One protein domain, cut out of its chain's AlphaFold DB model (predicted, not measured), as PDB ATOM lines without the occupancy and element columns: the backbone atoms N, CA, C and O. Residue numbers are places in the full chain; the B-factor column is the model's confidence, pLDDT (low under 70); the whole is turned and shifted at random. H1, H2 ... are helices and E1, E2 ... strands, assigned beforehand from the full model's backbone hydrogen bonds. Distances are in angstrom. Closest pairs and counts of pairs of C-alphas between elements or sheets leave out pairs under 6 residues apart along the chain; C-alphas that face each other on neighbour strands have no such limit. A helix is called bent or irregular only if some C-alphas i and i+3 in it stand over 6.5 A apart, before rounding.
ATOM      1  N   ARG A  72      30.051   9.207  36.931       85.25
ATOM      2  CA  ARG A  72      31.325   9.659  37.506       85.25
ATOM      3  C   ARG A  72      32.348   8.534  37.690       85.25
ATOM      4  O   ARG A  72      33.539   8.784  37.549       85.25
ATOM      5  N   GLN A  73      31.919   7.318  38.032       85.69
ATOM      6  CA  GLN A  73      32.855   6.202  38.206       85.69
ATOM      7  C   GLN A  73      33.316   5.639  36.864       85.69
ATOM      8  O   GLN A  73      34.499   5.376  36.670       85.69
ATOM      9  N   VAL A  74      32.392   5.551  35.911       82.50
ATOM     10  CA  VAL A  74      32.693   5.126  34.543       82.50
ATOM     11  C   VAL A  74      33.718   6.064  33.893       82.50
ATOM     12  O   VAL A  74      34.664   5.611  33.254       82.50
ATOM     13  N   GLU A  75      33.581   7.372  34.109       84.19
ATOM     14  CA  GLU A  75      34.516   8.377  33.599       84.19
ATOM     15  C   GLU A  75      35.918   8.255  34.214       84.19
ATOM     16  O   GLU A  75      36.908   8.392  33.498       84.19
ATOM     17  N   LYS A  76      36.025   7.914  35.507       89.31
ATOM     18  CA  LYS A  76      37.316   7.636  36.166       89.31
ATOM     19  C   LYS A  76      38.008   6.395  35.603       89.31
ATOM     20  O   LYS A  76      39.217   6.412  35.391       89.31
ATOM     21  N   ILE A  77      37.253   5.323  35.357       87.94
ATOM     22  CA  ILE A  77      37.796   4.113  34.723       87.94
ATOM     23  C   ILE A  77      38.281   4.455  33.308       87.94
ATOM     24  O   ILE A  77      39.390   4.083  32.930       87.94
ATOM     25  N   ALA A  78      37.484   5.212  32.547       84.19
ATOM     26  CA  ALA A  78      37.824   5.633  31.192       84.19
ATOM     27  C   ALA A  78      39.069   6.518  31.125       84.19
ATOM     28  O   ALA A  78      39.939   6.260  30.292       84.19
ATOM     29  N   SER A  79      39.190   7.517  31.998       88.44
ATOM     30  CA  SER A  79      40.340   8.424  31.994       88.44
ATOM     31  C   SER A  79      41.654   7.711  32.318       88.44
ATOM     32  O   SER A  79      42.681   8.042  31.731       88.44
ATOM     33  N   TYR A  80      41.619   6.696  33.185       90.50
ATOM     34  CA  TYR A  80      42.791   5.892  33.522       90.50
ATOM     35  C   TYR A  80      43.127   4.841  32.450       90.50
ATOM     36  O   TYR A  80      44.265   4.752  31.991       90.50
ATOM     37  N   ALA A  81      42.146   4.040  32.025       87.31
ATOM     38  CA  ALA A  81      42.403   2.880  31.174       87.31
ATOM     39  C   ALA A  81      42.678   3.248  29.706       87.31
ATOM     40  O   ALA A  81      43.469   2.567  29.055       87.31
ATOM     41  N   THR A  82      42.081   4.322  29.178       84.06
ATOM     42  CA  THR A  82      42.229   4.707  27.759       84.06
ATOM     43  C   THR A  82      43.684   4.929  27.324       84.06
ATOM     44  O   THR A  82      44.107   4.267  26.377       84.06
ATOM     45  N   PRO A  83      44.500   5.774  27.987       86.12
ATOM     46  CA  PRO A  83      45.886   5.995  27.559       86.12
ATOM     47  C   PRO A  83      46.764   4.737  27.682       86.12
ATOM     48  O   PRO A  83      47.710   4.548  26.913       86.12
ATOM     49  N   ILE A  84      46.459   3.850  28.633       85.50
ATOM     50  CA  ILE A  84      47.182   2.585  28.814       85.50
ATOM     51  C   ILE A  84      46.822   1.606  27.698       85.50
ATOM     52  O   ILE A  84      47.713   1.000  27.107       85.50
ATOM     53  N   LEU A  85      45.538   1.498  27.359       81.12
ATOM     54  CA  LEU A  85      45.072   0.693  26.234       81.12
ATOM     55  C   LEU A  85      45.652   1.199  24.907       81.12
ATOM     56  O   LEU A  85      46.111   0.394  24.107       81.12
ATOM     57  N   GLU A  86      45.732   2.515  24.695       77.94
ATOM     58  CA  GLU A  86      46.310   3.087  23.470       77.94
ATOM     59  C   GLU A  86      47.832   2.901  23.359       77.94
ATOM     60  O   GLU A  86      48.360   2.810  22.252       77.94
ATOM     61  N   SER A  87      48.549   2.838  24.486       79.00
ATOM     62  CA  SER A  87      50.015   2.710  24.498       79.00
ATOM     63  C   SER A  87      50.505   1.265  24.581       79.00
ATOM     64  O   SER A  87      51.460   0.901  23.894       79.00
ATOM     65  N   LYS A  88      49.877   0.443  25.428       77.00
ATOM     66  CA  LYS A  88      50.284  -0.940  25.716       77.00
ATOM     67  C   LYS A  88      49.379  -1.985  25.069       77.00
ATOM     68  O   LYS A  88      49.747  -3.155  25.064       77.00
ATOM     69  N   GLY A  89      48.200  -1.605  24.575       76.25
ATOM     70  CA  GLY A  89      47.209  -2.536  24.022       76.25
ATOM     71  C   GLY A  89      46.498  -3.404  25.065       76.25
ATOM     72  O   GLY A  89      45.553  -4.106  24.707       76.25
ATOM     73  N   LYS A  90      46.930  -3.354  26.336       81.38
ATOM     74  CA  LYS A  90      46.354  -4.120  27.440       81.38
ATOM     75  C   LYS A  90      46.412  -3.401  28.784       81.38
ATOM     76  O   LYS A  90      47.368  -2.678  29.063       81.38
ATOM     77  N   VAL A  91      45.408  -3.644  29.624       86.25
ATOM     78  CA  VAL A  91      45.327  -3.152  31.012       86.25
ATOM     79  C   VAL A  91      44.682  -4.220  31.900       86.25
ATOM     80  O   VAL A  91      43.759  -4.907  31.457       86.25
ATOM     81  N   SER A  92      45.180  -4.392  33.129       89.56
ATOM     82  CA  SER A  92      44.620  -5.363  34.076       89.56
ATOM     83  C   SER A  92      43.463  -4.764  34.882       89.56
ATOM     84  O   SER A  92      43.448  -3.570  35.189       89.56
ATOM     85  N   LEU A  93      42.501  -5.605  35.270       88.50
ATOM     86  CA  LEU A  93      41.426  -5.222  36.195       88.50
ATOM     87  C   LEU A  93      41.963  -4.732  37.549       88.50
ATOM     88  O   LEU A  93      41.425  -3.780  38.111       88.50
ATOM     89  N   HIS A  94      43.027  -5.365  38.050       90.50
ATOM     90  CA  HIS A  94      43.662  -4.997  39.316       90.50
ATOM     91  C   HIS A  94      44.295  -3.603  39.261       90.50
ATOM     92  O   HIS A  94      44.118  -2.830  40.199       90.50
ATOM     93  N   ASP A  95      44.958  -3.247  38.156       91.50
ATOM     94  CA  ASP A  95      45.552  -1.915  37.988       91.50
ATOM     95  C   ASP A  95      44.478  -0.829  37.947       91.50
ATOM     96  O   ASP A  95      44.636   0.227  38.563       91.50
ATOM     97  N   ILE A  96      43.365  -1.093  37.250       90.31
ATOM     98  CA  ILE A  96      42.221  -0.176  37.207       90.31
ATOM     99  C   ILE A  96      41.663   0.006  38.617       90.31
ATOM    100  O   ILE A  96      41.571   1.138  39.077       90.31
ATOM    101  N   ALA A  97      41.342  -1.090  39.309       93.19
ATOM    102  CA  ALA A  97      40.791  -1.075  40.663       93.19
ATOM    103  C   ALA A  97      41.687  -0.306  41.650       93.19
ATOM    104  O   ALA A  97      41.213   0.578  42.368       93.19
ATOM    105  N   ALA A  98      42.999  -0.568  41.615       94.38
ATOM    106  CA  ALA A  98      43.979   0.096  42.467       94.38
ATOM    107  C   ALA A  98      44.052   1.614  42.223       94.38
ATOM    108  O   ALA A  98      44.201   2.378  43.174       94.38
ATOM    109  N   ASN A  99      43.917   2.067  40.971       95.12
ATOM    110  CA  ASN A  99      44.022   3.490  40.626       95.12
ATOM    111  C   ASN A  99      42.698   4.251  40.730       95.12
ATOM    112  O   ASN A  99      42.697   5.457  40.979       95.12
ATOM    113  N   THR A 100      41.560   3.583  40.549       90.88
ATOM    114  CA  THR A 100      40.243   4.215  40.705       90.88
ATOM    115  C   THR A 100      39.744   4.195  42.149       90.88
ATOM    116  O   THR A 100      38.809   4.938  42.466       90.88
ATOM    117  N   GLY A 101      40.376   3.396  43.019       93.69
ATOM    118  CA  GLY A 101      39.955   3.180  44.404       93.69
ATOM    119  C   GLY A 101      38.678   2.345  44.499       93.69
ATOM    120  O   GLY A 101      37.873   2.558  45.402       93.69
ATOM    121  N   MET A 102      38.457   1.461  43.527       91.31
ATOM    122  CA  MET A 102      37.267   0.615  43.424       91.31
ATOM    123  C   MET A 102      37.629  -0.838  43.705       91.31
ATOM    124  O   MET A 102      38.763  -1.252  43.470       91.31
ATOM    125  N   ASP A 103      36.659  -1.635  44.149       94.75
ATOM    126  CA  ASP A 103      36.864  -3.080  44.242       94.75
ATOM    127  C   ASP A 103      36.910  -3.711  42.843       94.75
ATOM    128  O   ASP A 103      36.185  -3.307  41.928       94.75
ATOM    129  N   VAL A 104      37.733  -4.748  42.679       90.12
ATOM    130  CA  VAL A 104      37.870  -5.482  41.410       90.12
ATOM    131  C   VAL A 104      36.519  -6.036  40.943       90.12
ATOM    132  O   VAL A 104      36.209  -5.988  39.752       90.12
ATOM    133  N   SER A 105      35.679  -6.506  41.869       89.75
ATOM    134  CA  SER A 105      34.334  -7.016  41.577       89.75
ATOM    135  C   SER A 105      33.392  -5.906  41.115       89.75
ATOM    136  O   SER A 105      32.510  -6.146  40.290       89.75
ATOM    137  N   GLU A 106      33.576  -4.688  41.627       89.31
ATOM    138  CA  GLU A 106      32.801  -3.520  41.215       89.31
ATOM    139  C   GLU A 106      33.179  -3.121  39.789       89.31
ATOM    140  O   GLU A 106      32.308  -3.051  38.922       89.31
ATOM    141  N   VAL A 107      34.480  -2.970  39.512       87.69
ATOM    142  CA  VAL A 107      35.006  -2.697  38.164       87.69
ATOM    143  C   VAL A 107      34.523  -3.761  37.176       87.69
ATOM    144  O   VAL A 107      34.024  -3.426  36.101       87.69
ATOM    145  N   LYS A 108      34.583  -5.040  37.561       86.94
ATOM    146  CA  LYS A 108      34.071  -6.153  36.754       86.94
ATOM    147  C   LYS A 108      32.577  -6.003  36.457       86.94
ATOM    148  O   LYS A 108      32.199  -6.065  35.292       86.94
ATOM    149  N   LYS A 109      31.737  -5.710  37.459       85.12
ATOM    150  CA  LYS A 109      30.296  -5.456  37.262       85.12
ATOM    151  C   LYS A 109      30.022  -4.299  36.304       85.12
ATOM    152  O   LYS A 109      29.126  -4.418  35.468       85.12
ATOM    153  N   TYR A 110      30.766  -3.195  36.406       80.62
ATOM    154  CA  TYR A 110      30.612  -2.065  35.483       80.62
ATOM    155  C   TYR A 110      30.902  -2.484  34.047       80.62
ATOM    156  O   TYR A 110      30.165  -2.117  33.136       80.62
ATOM    157  N   LEU A 111      31.951  -3.278  33.848       76.06
ATOM    158  CA  LEU A 111      32.406  -3.675  32.522       76.06
ATOM    159  C   LEU A 111      31.532  -4.785  31.925       76.06
ATOM    160  O   LEU A 111      31.185  -4.708  30.750       76.06
ATOM    161  N   GLU A 112      31.070  -5.748  32.719       75.19
ATOM    162  CA  GLU A 112      30.113  -6.779  32.285       75.19
ATOM    163  C   GLU A 112      28.727  -6.191  31.985       75.19
ATOM    164  O   GLU A 112      28.094  -6.547  30.989       75.19
ATOM    165  N   GLY A 113      28.284  -5.216  32.787       69.06
ATOM    166  CA  GLY A 113      27.021  -4.504  32.595       69.06
ATOM    167  C   GLY A 113      26.940  -3.713  31.286       69.06
ATOM    168  O   GLY A 113      25.847  -3.316  30.880       69.06
ATOM    169  N   THR A 114      28.064  -3.519  30.582       65.88
ATOM    170  CA  THR A 114      28.062  -2.878  29.260       65.88
ATOM    171  C   THR A 114      27.557  -3.774  28.123       65.88
ATOM    172  O   THR A 114      27.359  -3.291  27.007       65.88
ATOM    173  N   GLY A 115      27.296  -5.062  28.386       55.12
ATOM    174  CA  GLY A 115      26.557  -5.960  27.489       55.12
ATOM    175  C   GLY A 115      27.240  -6.292  26.156       55.12
ATOM    176  O   GLY A 115      26.643  -6.978  25.334       55.12
ATOM    177  N   SER A 116      28.470  -5.823  25.918       52.91
ATOM    178  CA  SER A 116      29.160  -5.972  24.627       52.91
ATOM    179  C   SER A 116      30.595  -6.508  24.732       52.91
ATOM    180  O   SER A 116      31.294  -6.544  23.723       52.91
ATOM    181  N   CYS A 117      31.027  -6.933  25.927       54.38
ATOM    182  CA  CYS A 117      32.430  -7.264  26.227       54.38
ATOM    183  C   CYS A 117      32.708  -8.758  26.433       54.38
ATOM    184  O   CYS A 117      33.834  -9.119  26.780       54.38
ATOM    185  N   PHE A 118      31.716  -9.635  26.240       46.31
ATOM    186  CA  PHE A 118      31.931 -11.083  26.296       46.31
ATOM    187  C   PHE A 118      32.953 -11.473  25.213       46.31
ATOM    188  O   PHE A 118      32.664 -11.389  24.021       46.31
ATOM    189  N   GLY A 119      34.172 -11.819  25.637       52.50
ATOM    190  CA  GLY A 119      35.311 -12.139  24.763       52.50
ATOM    191  C   GLY A 119      36.433 -11.094  24.715       52.50
ATOM    192  O   GLY A 119      37.359 -11.256  23.932       52.50
ATOM    193  N   MET A 120      36.365 -10.020  25.509       56.16
ATOM    194  CA  MET A 120      37.442  -9.014  25.607       56.16
ATOM    195  C   MET A 120      38.266  -9.117  26.894       56.16
ATOM    196  O   MET A 120      39.252  -8.401  27.038       56.16
ATOM    197  N   ILE A 121      37.847  -9.986  27.818       58.81
ATOM    198  CA  ILE A 121      38.543 -10.281  29.071       58.81
ATOM    199  C   ILE A 121      39.124 -11.685  28.945       58.81
ATOM    200  O   ILE A 121      38.389 -12.664  29.075       58.81
ATOM    201  N   HIS A 122      40.427 -11.775  28.702       59.50
ATOM    202  CA  HIS A 122      41.181 -13.022  28.816       59.50
ATOM    203  C   HIS A 122      42.103 -12.896  30.028       59.50
ATOM    204  O   HIS A 122      42.830 -11.913  30.159       59.50
ATOM    205  N   ASP A 123      41.986 -13.832  30.973       63.91
ATOM    206  CA  ASP A 123      42.815 -13.903  32.187       63.91
ATOM    207  C   ASP A 123      42.866 -12.608  33.024       63.91
ATOM    208  O   ASP A 123      43.857 -12.295  33.677       63.91
ATOM    209  N   GLY A 124      41.780 -11.826  33.009       64.31
ATOM    210  CA  GLY A 124      41.675 -10.572  33.767       64.31
ATOM    211  C   GLY A 124      42.304  -9.344  33.093       64.31
ATOM    212  O   GLY A 124      42.367  -8.277  33.716       64.31
ATOM    213  N   TYR A 125      42.720  -9.468  31.829       66.31
ATOM    214  CA  TYR A 125      43.218  -8.373  31.000       66.31
ATOM    215  C   TYR A 125      42.223  -7.993  29.909       66.31
ATOM    216  O   TYR A 125      41.578  -8.854  29.310       66.31
ATOM    217  N   PHE A 126      42.137  -6.693  29.630       70.69
ATOM    218  CA  PHE A 126      41.441  -6.172  28.459       70.69
ATOM    219  C   PHE A 126      42.407  -6.080  27.294       70.69
ATOM    220  O   PHE A 126      43.382  -5.339  27.392       70.69
ATOM    221  N   GLU A 127      42.120  -6.768  26.195       67.88
ATOM    222  CA  GLU A 127      42.899  -6.670  24.959       67.88
ATOM    223  C   GLU A 127      42.032  -6.158  23.807       67.88
ATOM    224  O   GLU A 127      40.825  -6.401  23.758       67.88
ATOM    225  N   ASN A 128      42.652  -5.430  22.871       69.88
ATOM    226  CA  ASN A 128      41.989  -4.904  21.670       69.88
ATOM    227  C   ASN A 128      40.706  -4.104  21.977       69.88
ATOM    228  O   ASN A 128      39.725  -4.134  21.229       69.88
ATOM    229  N   ALA A 129      40.713  -3.386  23.098       72.50
ATOM    230  CA  ALA A 129      39.596  -2.591  23.581       72.50
ATOM    231  C   ALA A 129      39.974  -1.118  23.693       72.50
ATOM    232  O   ALA A 129      41.112  -0.784  24.012       72.50
ATOM    233  N   ARG A 130      38.997  -0.228  23.503       71.69
ATOM    234  CA  ARG A 130      39.103   1.169  23.946       71.69
ATOM    235  C   ARG A 130      37.828   1.582  24.662       71.69
ATOM    236  O   ARG A 130      36.774   1.000  24.423       71.69
ATOM    237  N   LEU A 131      37.916   2.599  25.510       68.75
ATOM    238  CA  LEU A 131      36.749   3.182  26.164       68.75
ATOM    239  C   LEU A 131      36.263   4.399  25.363       68.75
ATOM    240  O   LEU A 131      36.987   5.380  25.230       68.75
ATOM    241  N   GLU A 132      35.037   4.352  24.836       66.62
ATOM    242  CA  GLU A 132      34.378   5.488  24.174       66.62
ATOM    243  C   GLU A 132      33.110   5.871  24.940       66.62
ATOM    244  O   GLU A 132      32.187   5.073  25.097       66.62
ATOM    245  N   GLY A 133      33.071   7.098  25.471       61.16
ATOM    246  CA  GLY A 133      31.929   7.580  26.258       61.16
ATOM    247  C   GLY A 133      31.637   6.739  27.508       61.16
ATOM    248  O   GLY A 133      30.485   6.664  27.933       61.16
ATOM    249  N   GLY A 134      32.659   6.076  28.063       59.69
ATOM    250  CA  GLY A 134      32.520   5.176  29.208       59.69
ATOM    251  C   GLY A 134      32.170   3.725  28.868       59.69
ATOM    252  O   GLY A 134      32.005   2.909  29.770       59.69
ATOM    253  N   TRP A 135      32.067   3.388  27.586       63.28
ATOM    254  CA  TRP A 135      31.743   2.041  27.124       63.28
ATOM    255  C   TRP A 135      32.976   1.377  26.536       63.28
ATOM    256  O   TRP A 135      33.703   2.010  25.771       63.28
ATOM    257  N   LEU A 136      33.207   0.105  26.865       67.00
ATOM    258  CA  LEU A 136      34.258  -0.668  26.215       67.00
ATOM    259  C   LEU A 136      33.794  -0.997  24.790       67.00
ATOM    260  O   LEU A 136      32.730  -1.585  24.584       67.00
ATOM    261  N   VAL A 137      34.589  -0.607  23.806       70.12
ATOM    262  CA  VAL A 137      34.346  -0.878  22.393       70.12
ATOM    263  C   VAL A 137      35.437  -1.813  21.895       70.12
ATOM    264  O   VAL A 137      36.627  -1.550  22.091       70.12
ATOM    265  N   LYS A 138      35.027  -2.896  21.223       72.38
ATOM    266  CA  LYS A 138      35.946  -3.775  20.499       72.38
ATOM    267  C   LYS A 138      36.588  -3.010  19.361       72.38
ATOM    268  O   LYS A 138      35.907  -2.584  18.428       72.38
ATOM    269  N   VAL A 139      37.900  -2.842  19.447       71.25
ATOM    270  CA  VAL A 139      38.683  -2.302  18.350       71.25
ATOM    271  C   VAL A 139      39.050  -3.480  17.466       71.25
ATOM    272  O   VAL A 139      39.558  -4.492  17.946       71.25
ATOM    273  N   ALA A 140      38.734  -3.380  16.176       68.44
ATOM    274  CA  ALA A 140      39.163  -4.400  15.234       68.44
ATOM    275  C   ALA A 140      40.703  -4.488  15.273       68.44
ATOM    276  O   ALA A 140      41.364  -3.439  15.274       68.44
ATOM    277  N   PRO A 141      41.281  -5.698  15.354       71.50
ATOM    278  CA  PRO A 141      42.718  -5.858  15.205       71.50
ATOM    279  C   PRO A 141      43.130  -5.359  13.816       71.50
ATOM    280  O   PRO A 141      42.421  -5.564  12.829       71.50
ATOM    281  N   VAL A 142      44.261  -4.657  13.738       78.56
ATOM    282  CA  VAL A 142      44.815  -4.204  12.456       78.56
ATOM    283  C   VAL A 142      45.698  -5.319  11.924       78.56
ATOM    284  O   VAL A 142      46.597  -5.772  12.626       78.56
ATOM    285  N   LEU A 143      45.471  -5.769  10.694       87.06
ATOM    286  CA  LEU A 143      46.344  -6.765  10.075       87.06
ATOM    287  C   LEU A 143      47.661  -6.111   9.657       87.06
ATOM    288  O   LEU A 143      47.681  -5.055   9.019       87.06
ATOM    289  N   CYS A 144      48.781  -6.738  10.005       88.12
ATOM    290  CA  CYS A 144      50.083  -6.288   9.543       88.12
ATOM    291  C   CYS A 144      50.168  -6.431   8.019       88.12
ATOM    292  O   CYS A 144      50.038  -7.533   7.497       88.12
ATOM    293  N   GLN A 145      50.488  -5.351   7.304       89.81
ATOM    294  CA  GLN A 145      50.656  -5.388   5.844       89.81
ATOM    295  C   GLN A 145      51.818  -6.283   5.379       89.81
ATOM    296  O   GLN A 145      51.851  -6.685   4.222       89.81
ATOM    297  N   TYR A 146      52.772  -6.587   6.267       91.69
ATOM    298  CA  TYR A 146      53.960  -7.373   5.931       91.69
ATOM    299  C   TYR A 146      53.786  -8.870   6.194       91.69
ATOM    300  O   TYR A 146      54.197  -9.676   5.370       91.69
ATOM    301  N   CYS A 147      53.206  -9.256   7.336       92.75
ATOM    302  CA  CYS A 147      53.060 -10.669   7.707       92.75
ATOM    303  C   CYS A 147      51.612 -11.172   7.736       92.75
ATOM    304  O   CYS A 147      51.400 -12.358   7.955       92.75
ATOM    305  N   GLY A 148      50.618 -10.297   7.568       88.88
ATOM    306  CA  GLY A 148      49.200 -10.663   7.604       88.88
ATOM    307  C   GLY A 148      48.660 -11.041   8.987       88.88
ATOM    308  O   GLY A 148      47.477 -11.331   9.098       88.88
ATOM    309  N   MET A 149      49.485 -11.026  10.040       89.25
ATOM    310  CA  MET A 149      49.047 -11.339  11.405       89.25
ATOM    311  C   MET A 149      48.271 -10.176  12.024       89.25
ATOM    312  O   MET A 149      48.547  -9.008  11.731       89.25
ATOM    313  N   GLU A 150      47.344 -10.495  12.923       84.25
ATOM    314  CA  GLU A 150      46.633  -9.510  13.734       84.25
ATOM    315  C   GLU A 150      47.598  -8.756  14.651       84.25
ATOM    316  O   GLU A 150      48.462  -9.333  15.312       84.25
ATOM    317  N   VAL A 151      47.458  -7.434  14.678       85.19
ATOM    318  CA  VAL A 151      48.267  -6.545  15.499       85.19
ATOM    319  C   VAL A 151      47.347  -5.707  16.386       85.19
ATOM    320  O   VAL A 151      46.310  -5.227  15.904       85.19
ATOM    321  N   PRO A 152      47.717  -5.484  17.663       74.25
ATOM    322  CA  PRO A 152      46.950  -4.625  18.547       74.25
ATOM    323  C   PRO A 152      46.748  -3.245  17.932       74.25
ATOM    324  O   PRO A 152      47.686  -2.628  17.414       74.25
TER     325      PRO A 152
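What this domain is: This is residues 72 to 152 of the 167 residues of the protein "Zinc ribbon domain-containing protein" of Hadesarchaea archaeon (UniProt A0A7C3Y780). A long helix, H1, packs on two small two-stranded sheets, E3 with E4 and E1 with E2, while H2 and H3 form a corner toward one end. Residues 139 to 152 reach away beyond the other end and fold back on themselves, making much of the length. The 81 printed residues hold three helices and four strands, in the order H1 E1 H2 H3 E2 E3 E4, of mixed class; both sheets are antiparallel. The whole is compact, with a radius of gyration of the C-alphas of 12.9 A, yet elongated, spanning 42 by 24 by 23 A.

How they stand to each other: E3, residues 129 to 132, and E4, residues 135 to 138, form a hairpin; N 137 and O 130 are 2.8 A apart, within hydrogen-bond range. H1, residues 72 to 88, comes closest to E3 at the C-alphas of Ala 78 and Leu 131, 5.7 A apart. E2, residues 125 to 127, runs on into E3 at 83 degrees. E2 is the antiparallel neighbour of E1, residues 90 to 92, with N 126 and O 91 3.0 A apart. H2, residues 93 to 100, touches residues 76 to 81 of H1 alone, closest at the C-alphas of Lys 76 and Thr 100, 6.4 A, at a steep tilt of 56 degrees, opposite ways. H3, residues 104 to 112, touches H2, closest at the C-alphas of Ala 97 and Val 104, 5.3 A, about perpendicular at 76 degrees. H3 and E3 are apart. Every O i to N i+4 pair is within hydrogen-bond range in H2 and H3, and 11 of 13 in H1.

Where its parts are: H1 begins at C-alpha 72 (31.325, 9.659, 37.506) and measures 24.7 A; it has a kink of 27 degrees near residue 80 and is only just irregular, C-alphas 80 and 83 being 6.7 A apart. H3 measures 12.0 A, H2 10.5 A. E4 ends at C-alpha 138 (35.946, -3.775, 20.499).

The domain as a whole: The C-alphas farthest apart, Arg 72 and Tyr 146, are 42.4 A apart. The printed part has no cut; the link H3 to E2 is long, 12 residues. Residues 142 to 143 pair antiparallel with 150 to 151. Mean pLDDT of the printed part is 78.4; residues 113 to 125, 127 to 128, 131 to 136 and 140 are under 70.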